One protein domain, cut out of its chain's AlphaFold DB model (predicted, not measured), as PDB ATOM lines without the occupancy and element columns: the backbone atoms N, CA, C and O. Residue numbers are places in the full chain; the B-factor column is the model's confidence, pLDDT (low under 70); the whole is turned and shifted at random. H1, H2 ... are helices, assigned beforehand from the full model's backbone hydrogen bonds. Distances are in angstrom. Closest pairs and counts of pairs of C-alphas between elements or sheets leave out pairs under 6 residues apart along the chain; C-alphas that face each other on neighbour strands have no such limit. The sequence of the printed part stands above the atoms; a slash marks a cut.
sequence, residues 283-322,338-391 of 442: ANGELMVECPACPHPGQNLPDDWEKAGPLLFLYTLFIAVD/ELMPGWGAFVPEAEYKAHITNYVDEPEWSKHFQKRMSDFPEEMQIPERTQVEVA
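Overview. This is residues 283 to 322 and 338 to 391 of the 442 residues of a protein of Laccaria bicolor (strain S238N-H82 / ATCC MYA-4686) (UniProt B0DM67). Little regular structure is seen here: a flat, open frame of winding chain with three short helices, H1, H2 and H3 in chain order, set well apart round it. Residues 283 to 304 lead to H1, and residues 374 to 391 follow H3. The printed part has 94 residues, 29 in named helices, with no named strand; it is all helix and only just extended, close to loose, with a radius of gyration of the C-alphas of 18.8 A and spans of 49, 44 and 23 A.

Along the chain. Find C-alpha 305 at (-50.853, 10.294, -37.392); there H1 begins, running to residue 315. H2 is residues 349 to 357, 12.2 A long. H3, residues 365 to 373, ends at C-alpha 373, (-35.282, 0.463, -15.376).

Arrangement. H1, H2 and H3 are apart from one another. H1 has 0 of 7 O i to N i+4 pairs within hydrogen-bond range but 5 of 8 O i to N i+3 pairs; H3 has 3 of 5 O i to N i+4 pairs, H2 every one.

Size, cuts and confidence. Residues 323 to 337 are not printed; C-alphas 322 and 338 are 22.5 A apart. The link H2 to H3 is short. Residues 322, 364 to 365 and 389 to 391 have pLDDT under 70.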
ATOM      1  N   ALA A 283     -51.753 -21.386 -38.331       91.69
ATOM      2  CA  ALA A 283     -50.619 -20.760 -37.655       91.69
ATOM      3  C   ALA A 283     -50.952 -20.276 -36.226       91.69
ATOM      4  O   ALA A 283     -52.108 -20.251 -35.789       91.69
ATOM      5  N   ASN A 284     -49.929 -19.843 -35.483       92.25
ATOM      6  CA  ASN A 284     -50.122 -19.204 -34.180       92.25
ATOM      7  C   ASN A 284     -50.902 -17.884 -34.346       92.25
ATOM      8  O   ASN A 284     -50.591 -17.076 -35.217       92.25
ATOM      9  N   GLY A 285     -51.928 -17.678 -33.518       91.06
ATOM     10  CA  GLY A 285     -52.831 -16.524 -33.564       91.06
ATOM     11  C   GLY A 285     -53.818 -16.489 -34.741       91.06
ATOM     12  O   GLY A 285     -54.648 -15.588 -34.795       91.06
ATOM     13  N   GLU A 286     -53.794 -17.450 -35.671       91.94
ATOM     14  CA  GLU A 286     -54.575 -17.382 -36.920       91.94
ATOM     15  C   GLU A 286     -56.097 -17.592 -36.762       91.94
ATOM     16  O   GLU A 286     -56.843 -17.506 -37.744       91.94
ATOM     17  N   LEU A 287     -56.565 -17.892 -35.545       92.50
ATOM     18  CA  LEU A 287     -57.978 -17.934 -35.144       92.50
ATOM     19  C   LEU A 287     -58.354 -16.757 -34.227       92.50
ATOM     20  O   LEU A 287     -59.384 -16.796 -33.547       92.50
ATOM     21  N   MET A 288     -57.528 -15.711 -34.206       91.00
ATOM     22  CA  MET A 288     -57.839 -14.413 -33.613       91.00
ATOM     23  C   MET A 288     -58.102 -13.390 -34.717       91.00
ATOM     24  O   MET A 288     -57.435 -13.373 -35.747       91.00
ATOM     25  N   VAL A 289     -59.086 -12.519 -34.496       88.38
ATOM     26  CA  VAL A 289     -59.318 -11.348 -35.350       88.38
ATOM     27  C   VAL A 289     -58.565 -10.173 -34.737       88.38
ATOM     28  O   VAL A 289     -58.676  -9.945 -33.528       88.38
ATOM     29  N   GLU A 290     -57.834  -9.410 -35.549       87.19
ATOM     30  CA  GLU A 290     -57.275  -8.132 -35.108       87.19
ATOM     31  C   GLU A 290     -58.405  -7.214 -34.627       87.19
ATOM     32  O   GLU A 290     -59.453  -7.095 -35.262       87.19
ATOM     33  N   CYS A 291     -58.228  -6.570 -33.474       88.25
ATOM     34  CA  CYS A 291     -59.260  -5.693 -32.933       88.25
ATOM     35  C   CYS A 291     -59.396  -4.449 -33.832       88.25
ATOM     36  O   CYS A 291     -58.446  -3.665 -33.886       88.25
ATOM     37  N   PRO A 292     -60.548  -4.193 -34.482       88.81
ATOM     38  CA  PRO A 292     -60.699  -3.062 -35.406       88.81
ATOM     39  C   PRO A 292     -60.706  -1.696 -34.697       88.81
ATOM     40  O   PRO A 292     -60.618  -0.661 -35.350       88.81
ATOM     41  N   ALA A 293     -60.825  -1.693 -33.364       86.75
ATOM     42  CA  ALA A 293     -60.746  -0.504 -32.518       86.75
ATOM     43  C   ALA A 293     -59.338  -0.252 -31.942       86.75
ATOM     44  O   ALA A 293     -59.128   0.775 -31.300       86.75
ATOM     45  N   CYS A 294     -58.382  -1.170 -32.131       89.19
ATOM     46  CA  CYS A 294     -56.979  -0.899 -31.818       89.19
ATOM     47  C   CYS A 294     -56.358  -0.027 -32.925       89.19
ATOM     48  O   CYS A 294     -56.741  -0.180 -34.083       89.19
ATOM     49  N   PRO A 295     -55.422   0.880 -32.599       89.88
ATOM     50  CA  PRO A 295     -54.730   1.698 -33.592       89.88
ATOM     51  C   PRO A 295     -53.794   0.848 -34.467       89.88
ATOM     52  O   PRO A 295     -52.862   0.218 -33.962       89.88
ATOM     53  N   HIS A 296     -54.036   0.873 -35.779       91.12
ATOM     54  CA  HIS A 296     -53.314   0.125 -36.810       91.12
ATOM     55  C   HIS A 296     -52.834   1.081 -37.920       91.12
ATOM     56  O   HIS A 296     -53.653   1.549 -38.725       91.12
ATOM     57  N   PRO A 297     -51.522   1.386 -37.988       92.06
ATOM     58  CA  PRO A 297     -50.943   2.208 -39.051       92.06
ATOM     59  C   PRO A 297     -51.290   1.674 -40.446       92.06
ATOM     60  O   PRO A 297     -51.219   0.472 -40.690       92.06
ATOM     61  N   GLY A 298     -51.696   2.564 -41.356       91.31
ATOM     62  CA  GLY A 298     -52.083   2.204 -42.725       91.31
ATOM     63  C   GLY A 298     -53.411   1.442 -42.870       91.31
ATOM     64  O   GLY A 298     -53.770   1.098 -43.992       91.31
ATOM     65  N   GLN A 299     -54.150   1.182 -41.780       92.81
ATOM     66  CA  GLN A 299     -55.500   0.599 -41.836       92.81
ATOM     67  C   GLN A 299     -56.582   1.556 -41.310       92.81
ATOM     68  O   GLN A 299     -57.532   1.864 -42.027       92.81
ATOM     69  N   ASN A 300     -56.471   1.999 -40.050       93.62
ATOM     70  CA  ASN A 300     -57.490   2.823 -39.379       93.62
ATOM     71  C   ASN A 300     -56.927   4.100 -38.720       93.62
ATOM     72  O   ASN A 300     -57.670   4.833 -38.064       93.62
ATOM     73  N   LEU A 301     -55.635   4.377 -38.914       93.62
ATOM     74  CA  LEU A 301     -54.985   5.638 -38.557       93.62
ATOM     75  C   LEU A 301     -54.836   6.541 -39.798       93.62
ATOM     76  O   LEU A 301     -54.585   6.010 -40.879       93.62
ATOM     77  N   PRO A 302     -54.942   7.880 -39.665       94.38
ATOM     78  CA  PRO A 302     -54.590   8.820 -40.736       94.38
ATOM     79  C   PRO A 302     -53.123   8.681 -41.164       94.38
ATOM     80  O   PRO A 302     -52.277   8.433 -40.311       94.38
ATOM     81  N   ASP A 303     -52.791   8.912 -42.437       95.25
ATOM     82  CA  ASP A 303     -51.421   8.742 -42.965       95.25
ATOM     83  C   ASP A 303     -50.350   9.579 -42.236       95.25
ATOM     84  O   ASP A 303     -49.176   9.214 -42.204       95.25
ATOM     85  N   ASP A 304     -50.738  10.707 -41.637       94.38
ATOM     86  CA  ASP A 304     -49.868  11.626 -40.906       94.38
ATOM     87  C   ASP A 304     -50.035  11.562 -39.376       94.38
ATOM     88  O   ASP A 304     -49.582  12.472 -38.677       94.38
ATOM     89  N   TRP A 305     -50.614  10.481 -38.835       93.94
ATOM     90  CA  TRP A 305     -50.853  10.294 -37.392       93.94
ATOM     91  C   TRP A 305     -49.603  10.528 -36.520       93.94
ATOM     92  O   TRP A 305     -49.704  11.098 -35.432       93.94
ATOM     93  N   GLU A 306     -48.415  10.170 -37.016       90.81
ATOM     94  CA  GLU A 306     -47.116  10.380 -36.350       90.81
ATOM     95  C   GLU A 306     -46.774  11.869 -36.144       90.81
ATOM     96  O   GLU A 306     -46.051  12.236 -35.217       90.81
ATOM     97  N   LYS A 307     -47.319  12.756 -36.985       93.50
ATOM     98  CA  LYS A 307     -47.073  14.209 -36.957       93.50
ATOM     99  C   LYS A 307     -48.048  14.962 -36.049       93.50
ATOM    100  O   LYS A 307     -47.952  16.183 -35.932       93.50
ATOM    101  N   ALA A 308     -48.945  14.256 -35.359       87.69
ATOM    102  CA  ALA A 308     -49.938  14.839 -34.457       87.69
ATOM    103  C   ALA A 308     -49.340  15.544 -33.217       87.69
ATOM    104  O   ALA A 308     -50.061  16.223 -32.479       87.69
ATOM    105  N   GLY A 309     -48.031  15.400 -32.972       91.44
ATOM    106  CA  GLY A 309     -47.303  16.122 -31.931       91.44
ATOM    107  C   GLY A 309     -47.907  15.878 -30.540       91.44
ATOM    108  O   GLY A 309     -48.036  14.720 -30.139       91.44
ATOM    109  N   PRO A 310     -48.342  16.919 -29.799       85.44
ATOM    110  CA  PRO A 310     -48.989  16.747 -28.495       85.44
ATOM    111  C   PRO A 310     -50.257  15.876 -28.496       85.44
ATOM    112  O   PRO A 310     -50.712  15.492 -27.423       85.44
ATOM    113  N   LEU A 311     -50.849  15.578 -29.660       83.88
ATOM    114  CA  LEU A 311     -52.056  14.755 -29.794       83.88
ATOM    115  C   LEU A 311     -51.777  13.260 -30.045       83.88
ATOM    116  O   LEU A 311     -52.729  12.489 -30.150       83.88
ATOM    117  N   LEU A 312     -50.511  12.818 -30.076       83.00
ATOM    118  CA  LEU A 312     -50.133  11.403 -30.266       83.00
ATOM    119  C   LEU A 312     -50.805  10.428 -29.275       83.00
ATOM    120  O   LEU A 312     -51.038   9.265 -29.611       83.00
ATOM    121  N   PHE A 313     -51.200  10.901 -28.087       81.56
ATOM    122  CA  PHE A 313     -51.948  10.099 -27.110       81.56
ATOM    123  C   PHE A 313     -53.303   9.584 -27.640       81.56
ATOM    124  O   PHE A 313     -53.814   8.588 -27.129       81.56
ATOM    125  N   LEU A 314     -53.883  10.226 -28.664       82.12
ATOM    126  CA  LEU A 314     -55.131   9.789 -29.307       82.12
ATOM    127  C   LEU A 314     -54.959   8.509 -30.139       82.12
ATOM    128  O   LEU A 314     -55.930   7.782 -30.332       82.12
ATOM    129  N   TYR A 315     -53.739   8.229 -30.606       84.81
ATOM    130  CA  TYR A 315     -53.400   7.074 -31.446       84.81
ATOM    131  C   TYR A 315     -52.617   5.994 -30.681       84.81
ATOM    132  O   TYR A 315     -52.127   5.034 -31.270       84.81
ATOM    133  N   THR A 316     -52.485   6.139 -29.359       83.44
ATOM    134  CA  THR A 316     -51.722   5.216 -28.508       83.44
ATOM    135  C   THR A 316     -52.471   3.900 -28.288       83.44
ATOM    136  O   THR A 316     -53.659   3.887 -27.956       83.44
ATOM    137  N   LEU A 317     -51.769   2.773 -28.439       82.25
ATOM    138  CA  LEU A 317     -52.306   1.446 -28.138       82.25
ATOM    139  C   LEU A 317     -52.342   1.225 -26.620       82.25
ATOM    140  O   LEU A 317     -51.316   1.005 -25.986       82.25
ATOM    141  N   PHE A 318     -53.539   1.225 -26.036       78.44
ATOM    142  CA  PHE A 318     -53.726   0.870 -24.628       78.44
ATOM    143  C   PHE A 318     -53.886  -0.646 -24.469       78.44
ATOM    144  O   PHE A 318     -54.970  -1.193 -24.686       78.44
ATOM    145  N   ILE A 319     -52.814  -1.332 -24.061       76.75
ATOM    146  CA  ILE A 319     -52.857  -2.761 -23.724       76.75
ATOM    147  C   ILE A 319     -53.277  -2.918 -22.258       76.75
ATOM    148  O   ILE A 319     -52.514  -2.638 -21.335       76.75
ATOM    149  N   ALA A 320     -54.504  -3.393 -22.036       74.50
ATOM    150  CA  ALA A 320     -55.037  -3.691 -20.710       74.50
ATOM    151  C   ALA A 320     -55.332  -5.191 -20.569       74.50
ATOM    152  O   ALA A 320     -56.233  -5.725 -21.216       74.50
ATOM    153  N   VAL A 321     -54.601  -5.868 -19.683       71.38
ATOM    154  CA  VAL A 321     -54.831  -7.281 -19.349       71.38
ATOM    155  C   VAL A 321     -55.772  -7.362 -18.140       71.38
ATOM    156  O   VAL A 321     -55.345  -7.145 -17.006       71.38
ATOM    157  N   ASP A 322     -57.058  -7.680 -18.353       65.75
ATOM    158  CA  ASP A 322     -57.984  -7.983 -17.242       65.75
ATOM    159  C   ASP A 322     -57.638  -9.349 -16.632       65.75
ATOM    160  O   ASP A 322     -58.150 -10.397 -17.033       65.75
ATOM    161  N   GLU A 338     -54.993 -29.932 -24.877       79.38
ATOM    162  CA  GLU A 338     -55.012 -28.675 -25.610       79.38
ATOM    163  C   GLU A 338     -55.668 -28.896 -26.982       79.38
ATOM    164  O   GLU A 338     -55.246 -29.751 -27.757       79.38
ATOM    165  N   LEU A 339     -56.751 -28.163 -27.257       83.44
ATOM    166  CA  LEU A 339     -57.540 -28.308 -28.491       83.44
ATOM    167  C   LEU A 339     -57.171 -27.281 -29.568       83.44
ATOM    168  O   LEU A 339     -57.567 -27.431 -30.719       83.44
ATOM    169  N   MET A 340     -56.486 -26.204 -29.177       85.38
ATOM    170  CA  MET A 340     -56.107 -25.070 -30.030       85.38
ATOM    171  C   MET A 340     -54.712 -24.563 -29.623       85.38
ATOM    172  O   MET A 340     -54.610 -23.447 -29.109       85.38
ATOM    173  N   PRO A 341     -53.652 -25.382 -29.771       87.00
ATOM    174  CA  PRO A 341     -52.302 -25.005 -29.360       87.00
ATOM    175  C   PRO A 341     -51.812 -23.812 -30.183       87.00
ATOM    176  O   PRO A 341     -51.645 -23.921 -31.392       87.00
ATOM    177  N   GLY A 342     -51.636 -22.652 -29.551       89.38
ATOM    178  CA  GLY A 342     -51.156 -21.431 -30.213       89.38
ATOM    179  C   GLY A 342     -52.131 -20.731 -31.164       89.38
ATOM    180  O   GLY A 342     -51.967 -19.542 -31.413       89.38
ATOM    181  N   TRP A 343     -53.146 -21.412 -31.702       92.06
ATOM    182  CA  TRP A 343     -54.006 -20.864 -32.763       92.06
ATOM    183  C   TRP A 343     -54.892 -19.685 -32.329       92.06
ATOM    184  O   TRP A 343     -55.328 -18.902 -33.169       92.06
ATOM    185  N   GLY A 344     -55.218 -19.587 -31.037       89.06
ATOM    186  CA  GLY A 344     -56.146 -18.596 -30.486       89.06
ATOM    187  C   GLY A 344     -55.463 -17.531 -29.623       89.06
ATOM    188  O   GLY A 344     -54.351 -17.099 -29.890       89.06
ATOM    189  N   ALA A 345     -56.139 -17.119 -28.546       83.56
ATOM    190  CA  ALA A 345     -55.620 -16.149 -27.575       83.56
ATOM    191  C   ALA A 345     -54.546 -16.716 -26.620       83.56
ATOM    192  O   ALA A 345     -53.996 -15.971 -25.811       83.56
ATOM    193  N   PHE A 346     -54.288 -18.026 -26.667       85.88
ATOM    194  CA  PHE A 346     -53.303 -18.711 -25.831       85.88
ATOM    195  C   PHE A 346     -52.123 -19.170 -26.686       85.88
ATOM    196  O   PHE A 346     -52.317 -19.707 -27.773       85.88
ATOM    197  N   VAL A 347     -50.913 -18.970 -26.163       89.75
ATOM    198  CA  VAL A 347     -49.656 -19.492 -26.721       89.75
ATOM    199  C   VAL A 347     -49.560 -21.019 -26.558       89.75
ATOM    200  O   VAL A 347     -50.173 -21.544 -25.626       89.75
ATOM    201  N   PRO A 348     -48.788 -21.737 -27.401       91.12
ATOM    202  CA  PRO A 348     -48.599 -23.183 -27.265       91.12
ATOM    203  C   PRO A 348     -48.061 -23.583 -25.886       91.12
ATOM    204  O   PRO A 348     -47.116 -22.964 -25.379       91.12
ATOM    205  N   GLU A 349     -48.588 -24.660 -25.294       88.81
ATOM    206  CA  GLU A 349     -48.204 -25.078 -23.936       88.81
ATOM    207  C   GLU A 349     -46.689 -25.343 -23.788       88.81
ATOM    208  O   GLU A 349     -46.098 -25.035 -22.750       88.81
ATOM    209  N   ALA A 350     -46.041 -25.883 -24.826       90.62
ATOM    210  CA  ALA A 350     -44.605 -26.171 -24.821       90.62
ATOM    211  C   ALA A 350     -43.747 -24.894 -24.748       90.62
ATOM    212  O   ALA A 350     -42.840 -24.811 -23.919       90.62
ATOM    213  N   GLU A 351     -44.065 -23.887 -25.566       90.94
ATOM    214  CA  GLU A 351     -43.387 -22.584 -25.572       90.94
ATOM    215  C   GLU A 351     -43.621 -21.844 -24.251       90.94
ATOM    216  O   GLU A 351     -42.684 -21.312 -23.653       90.94
ATOM    217  N   TYR A 352     -44.851 -21.888 -23.732       89.62
ATOM    218  CA  TYR A 352     -45.207 -21.282 -22.450       89.62
ATOM    219  C   TYR A 352     -44.455 -21.913 -21.268       89.62
ATOM    220  O   TYR A 352     -43.919 -21.198 -20.419       89.62
ATOM    221  N   LYS A 353     -44.347 -23.247 -21.223       90.50
ATOM    222  CA  LYS A 353     -43.545 -23.960 -20.212       90.50
ATOM    223  C   LYS A 353     -42.060 -23.624 -20.330       90.50
ATOM    224  O   LYS A 353     -41.427 -23.330 -19.314       90.50
ATOM    225  N   ALA A 354     -41.511 -23.630 -21.545       93.38
ATOM    226  CA  ALA A 354     -40.119 -23.257 -21.784       93.38
ATOM    227  C   ALA A 354     -39.836 -21.817 -21.323       93.38
ATOM    228  O   ALA A 354     -38.830 -21.583 -20.661       93.38
ATOM    229  N   HIS A 355     -40.760 -20.885 -21.577       89.75
ATOM    230  CA  HIS A 355     -40.691 -19.516 -21.074       89.75
ATOM    231  C   HIS A 355     -40.691 -19.472 -19.536       89.75
ATOM    232  O   HIS A 355     -39.723 -18.968 -18.968       89.75
ATOM    233  N   ILE A 356     -41.700 -20.050 -18.861       89.31
ATOM    234  CA  ILE A 356     -41.816 -20.051 -17.383       89.31
ATOM    235  C   ILE A 356     -40.566 -20.616 -16.700       89.31
ATOM    236  O   ILE A 356     -40.183 -20.131 -15.637       89.31
ATOM    237  N   THR A 357     -39.919 -21.618 -17.300       90.50
ATOM    238  CA  THR A 357     -38.736 -22.272 -16.713       90.50
ATOM    239  C   THR A 357     -37.578 -21.288 -16.471       90.50
ATOM    240  O   THR A 357     -36.774 -21.512 -15.571       90.50
ATOM    241  N   ASN A 358     -37.528 -20.163 -17.193       88.12
ATOM    242  CA  ASN A 358     -36.521 -19.111 -16.997       88.12
ATOM    243  C   ASN A 358     -36.854 -18.126 -15.857       88.12
ATOM    244  O   ASN A 358     -36.003 -17.326 -15.484       88.12
ATOM    245  N   TYR A 359     -38.077 -18.164 -15.313       82.12
ATOM    246  CA  TYR A 359     -38.625 -17.146 -14.404       82.12
ATOM    247  C   TYR A 359     -39.209 -17.741 -13.106       82.12
ATOM    248  O   TYR A 359     -40.060 -17.126 -12.467       82.12
ATOM    249  N   VAL A 360     -38.781 -18.949 -12.717       78.50
ATOM    250  CA  VAL A 360     -39.333 -19.693 -11.562       78.50
ATOM    251  C   VAL A 360     -39.186 -18.923 -10.244       78.50
ATOM    252  O   VAL A 360     -40.150 -18.830  -9.487       78.50
ATOM    253  N   ASP A 361     -38.011 -18.333 -10.010       78.94
ATOM    254  CA  ASP A 361     -37.663 -17.594  -8.789       78.94
ATOM    255  C   ASP A 361     -37.514 -16.078  -9.042       78.94
ATOM    256  O   ASP A 361     -36.751 -15.387  -8.362       78.94
ATOM    257  N   GLU A 362     -38.235 -15.536 -10.031       70.19
ATOM    258  CA  GLU A 362     -38.254 -14.095 -10.305       70.19
ATOM    259  C   GLU A 362     -38.769 -13.308  -9.081       70.19
ATOM    260  O   GLU A 362     -39.923 -13.474  -8.662       70.19
ATOM    261  N   PRO A 363     -37.964 -12.401  -8.498       71.31
ATOM    262  CA  PRO A 363     -38.438 -11.536  -7.431       71.31
ATOM    263  C   PRO A 363     -39.442 -10.529  -7.999       71.31
ATOM    264  O   PRO A 363     -39.220  -9.977  -9.074       71.31
ATOM    265  N   GLU A 364     -40.511 -10.236  -7.248       69.44
ATOM    266  CA  GLU A 364     -41.522  -9.225  -7.604       69.44
ATOM    267  C   GLU A 364     -40.895  -7.983  -8.255       69.44
ATOM    268  O   GLU A 364     -39.906  -7.454  -7.745       69.44
ATOM    269  N   TRP A 365     -41.488  -7.497  -9.354       69.69
ATOM    270  CA  TRP A 365     -40.970  -6.386 -10.169       69.69
ATOM    271  C   TRP A 365     -40.433  -5.202  -9.344       69.69
ATOM    272  O   TRP A 365     -39.354  -4.673  -9.613       69.69
ATOM    273  N   SER A 366     -41.160  -4.837  -8.284       73.88
ATOM    274  CA  SER A 366     -40.822  -3.778  -7.327       73.88
ATOM    275  C   SER A 366     -39.460  -3.948  -6.640       73.88
ATOM    276  O   SER A 366     -38.785  -2.951  -6.394       73.88
ATOM    277  N   LYS A 367     -39.017  -5.179  -6.351       74.25
ATOM    278  CA  LYS A 367     -37.780  -5.464  -5.593       74.25
ATOM    279  C   LYS A 367     -36.505  -5.096  -6.345       74.25
ATOM    280  O   LYS A 367     -35.476  -4.847  -5.721       74.25
ATOM    281  N   HIS A 368     -36.559  -5.069  -7.675       79.38
ATOM    282  CA  HIS A 368     -35.430  -4.713  -8.539       79.38
ATOM    283  C   HIS A 368     -35.782  -3.574  -9.501       79.38
ATOM    284  O   HIS A 368     -35.151  -3.437 -10.541       79.38
ATOM    285  N   PHE A 369     -36.769  -2.747  -9.143       80.25
ATOM    286  CA  PHE A 369     -37.328  -1.692  -9.987       80.25
ATOM    287  C   PHE A 369     -36.269  -0.822 -10.686       80.25
ATOM    288  O   PHE A 369     -36.314  -0.678 -11.900       80.25
ATOM    289  N   GLN A 370     -35.285  -0.300  -9.942       80.75
ATOM    290  CA  GLN A 370     -34.203   0.519 -10.509       80.75
ATOM    291  C   GLN A 370     -33.309  -0.270 -11.474       80.75
ATOM    292  O   GLN A 370     -33.011   0.216 -12.556       80.75
ATOM    293  N   LYS A 371     -32.935  -1.513 -11.131       83.56
ATOM    294  CA  LYS A 371     -32.131  -2.373 -12.013       83.56
ATOM    295  C   LYS A 371     -32.888  -2.738 -13.295       83.56
ATOM    296  O   LYS A 371     -32.284  -2.775 -14.349       83.56
ATOM    297  N   ARG A 372     -34.197  -2.983 -13.214       83.62
ATOM    298  CA  ARG A 372     -35.043  -3.257 -14.389       83.62
ATOM    299  C   ARG A 372     -35.311  -1.996 -15.221       83.62
ATOM    300  O   ARG A 372     -35.692  -2.105 -16.376       83.62
ATOM    301  N   MET A 373     -35.115  -0.802 -14.655       84.12
ATOM    302  CA  MET A 373     -35.282   0.463 -15.376       84.12
ATOM    303  C   MET A 373     -34.220   0.650 -16.468       84.12
ATOM    304  O   MET A 373     -34.530   1.256 -17.485       84.12
ATOM    305  N   SER A 374     -33.010   0.091 -16.315       86.00
ATOM    306  CA  SER A 374     -31.972   0.171 -17.358       86.00
ATOM    307  C   SER A 374     -32.325  -0.578 -18.643       86.00
ATOM    308  O   SER A 374     -31.715  -0.321 -19.676       86.00
ATOM    309  N   ASP A 375     -33.296  -1.492 -18.584       87.56
ATOM    310  CA  ASP A 375     -33.747  -2.280 -19.734       87.56
ATOM    311  C   ASP A 375     -34.754  -1.498 -20.609       87.56
ATOM    312  O   ASP A 375     -35.091  -1.933 -21.712       87.56
ATOM    313  N   PHE A 376     -35.238  -0.338 -20.139       82.44
ATOM    314  CA  PHE A 376     -36.121   0.557 -20.894       82.44
ATOM    315  C   PHE A 376     -35.320   1.579 -21.720       82.44
ATOM    316  O   PHE A 376     -34.231   1.982 -21.301       82.44
ATOM    317  N   PRO A 377     -35.869   2.069 -22.850       88.69
ATOM    318  CA  PRO A 377     -35.327   3.220 -23.577       88.69
ATOM    319  C   PRO A 377     -35.118   4.438 -22.669       88.69
ATOM    320  O   PRO A 377     -35.922   4.673 -21.766       88.69
ATOM    321  N   GLU A 378     -34.054   5.210 -22.911       85.06
ATOM    322  CA  GLU A 378     -33.589   6.313 -22.051       85.06
ATOM    323  C   GLU A 378     -34.701   7.332 -21.742       85.06
ATOM    324  O   GLU A 378     -34.848   7.777 -20.605       85.06
ATOM    325  N   GLU A 379     -35.563   7.621 -22.718       79.38
ATOM    326  CA  GLU A 379     -36.715   8.519 -22.595       79.38
ATOM    327  C   GLU A 379     -37.832   8.023 -21.654       79.38
ATOM    328  O   GLU A 379     -38.665   8.819 -21.214       79.38
ATOM    329  N   MET A 380     -37.858   6.725 -21.333       77.06
ATOM    330  CA  MET A 380     -38.779   6.109 -20.369       77.06
ATOM    331  C   MET A 380     -38.128   5.819 -19.012       77.06
ATOM    332  O   MET A 380     -38.842   5.491 -18.058       77.06
ATOM    333  N   GLN A 381     -36.804   5.949 -18.891       85.25
ATOM    334  CA  GLN A 381     -36.112   5.693 -17.633       85.25
ATOM    335  C   GLN A 381     -36.470   6.757 -16.593       85.25
ATOM    336  O   GLN A 381     -36.312   7.959 -16.807       85.25
ATOM    337  N   ILE A 382     -36.933   6.319 -15.421       82.50
ATOM    338  CA  ILE A 382     -37.166   7.233 -14.300       82.50
ATOM    339  C   ILE A 382     -35.803   7.688 -13.744       82.50
ATOM    340  O   ILE A 382     -35.043   6.835 -13.282       82.50
ATOM    341  N   PRO A 383     -35.488   9.002 -13.711       81.81
ATOM    342  CA  PRO A 383     -34.199   9.485 -13.214       81.81
ATOM    343  C   PRO A 383     -33.964   9.089 -11.752       81.81
ATOM    344  O   PRO A 383     -34.870   9.271 -10.937       81.81
ATOM    345  N   GLU A 384     -32.751   8.656 -11.387       81.19
ATOM    346  CA  GLU A 384     -32.419   8.135 -10.040       81.19
ATOM    347  C   GLU A 384     -32.827   9.055  -8.879       81.19
ATOM    348  O   GLU A 384     -33.215   8.588  -7.812       81.19
ATOM    349  N   ARG A 385     -32.799  10.377  -9.094       83.31
ATOM    350  CA  ARG A 385     -33.237  11.395  -8.121       83.31
ATOM    351  C   ARG A 385     -34.743  11.383  -7.808       83.31
ATOM    352  O   ARG A 385     -35.198  12.184  -6.994       83.31
ATOM    353  N   THR A 386     -35.531  10.558  -8.493       78.19
ATOM    354  CA  THR A 386     -36.991  10.502  -8.364       78.19
ATOM    355  C   THR A 386     -37.371   9.458  -7.321       78.19
ATOM    356  O   THR A 386     -37.171   8.263  -7.522       78.19
ATOM    357  N   GLN A 387     -37.963   9.896  -6.211       73.56
ATOM    358  CA  GLN A 387     -38.503   8.986  -5.203       73.56
ATOM    359  C   GLN A 387     -39.739   8.263  -5.761       73.56
ATOM    360  O   GLN A 387     -40.740   8.899  -6.092       73.56
ATOM    361  N   VAL A 388     -39.669   6.934  -5.857       71.44
ATOM    362  CA  VAL A 388     -40.770   6.081  -6.330       71.44
ATOM    363  C   VAL A 388     -41.369   5.323  -5.149       71.44
ATOM    364  O   VAL A 388     -40.722   4.463  -4.558       71.44
ATOM    365  N   GLU A 389     -42.624   5.627  -4.818       69.50
ATOM    366  CA  GLU A 389     -43.370   4.955  -3.750       69.50
ATOM    367  C   GLU A 389     -44.427   4.008  -4.329       69.50
ATOM    368  O   GLU A 389     -45.345   4.422  -5.039       69.50
ATOM    369  N   VAL A 390     -44.330   2.717  -3.997       67.50
ATOM    370  CA  VAL A 390     -45.318   1.709  -4.407       67.50
ATOM    371  C   VAL A 390     -46.471   1.686  -3.403       67.50
ATOM    372  O   VAL A 390     -46.428   0.991  -2.386       67.50
ATOM    373  N   ALA A 391     -47.524   2.453  -3.683       51.75
ATOM    374  CA  ALA A 391     -48.710   2.522  -2.837       51.75
ATOM    375  C   ALA A 391     -49.769   1.473  -3.226       51.75
ATOM    376  O   ALA A 391     -50.338   1.515  -4.317       51.75
TER     377      ALA A 391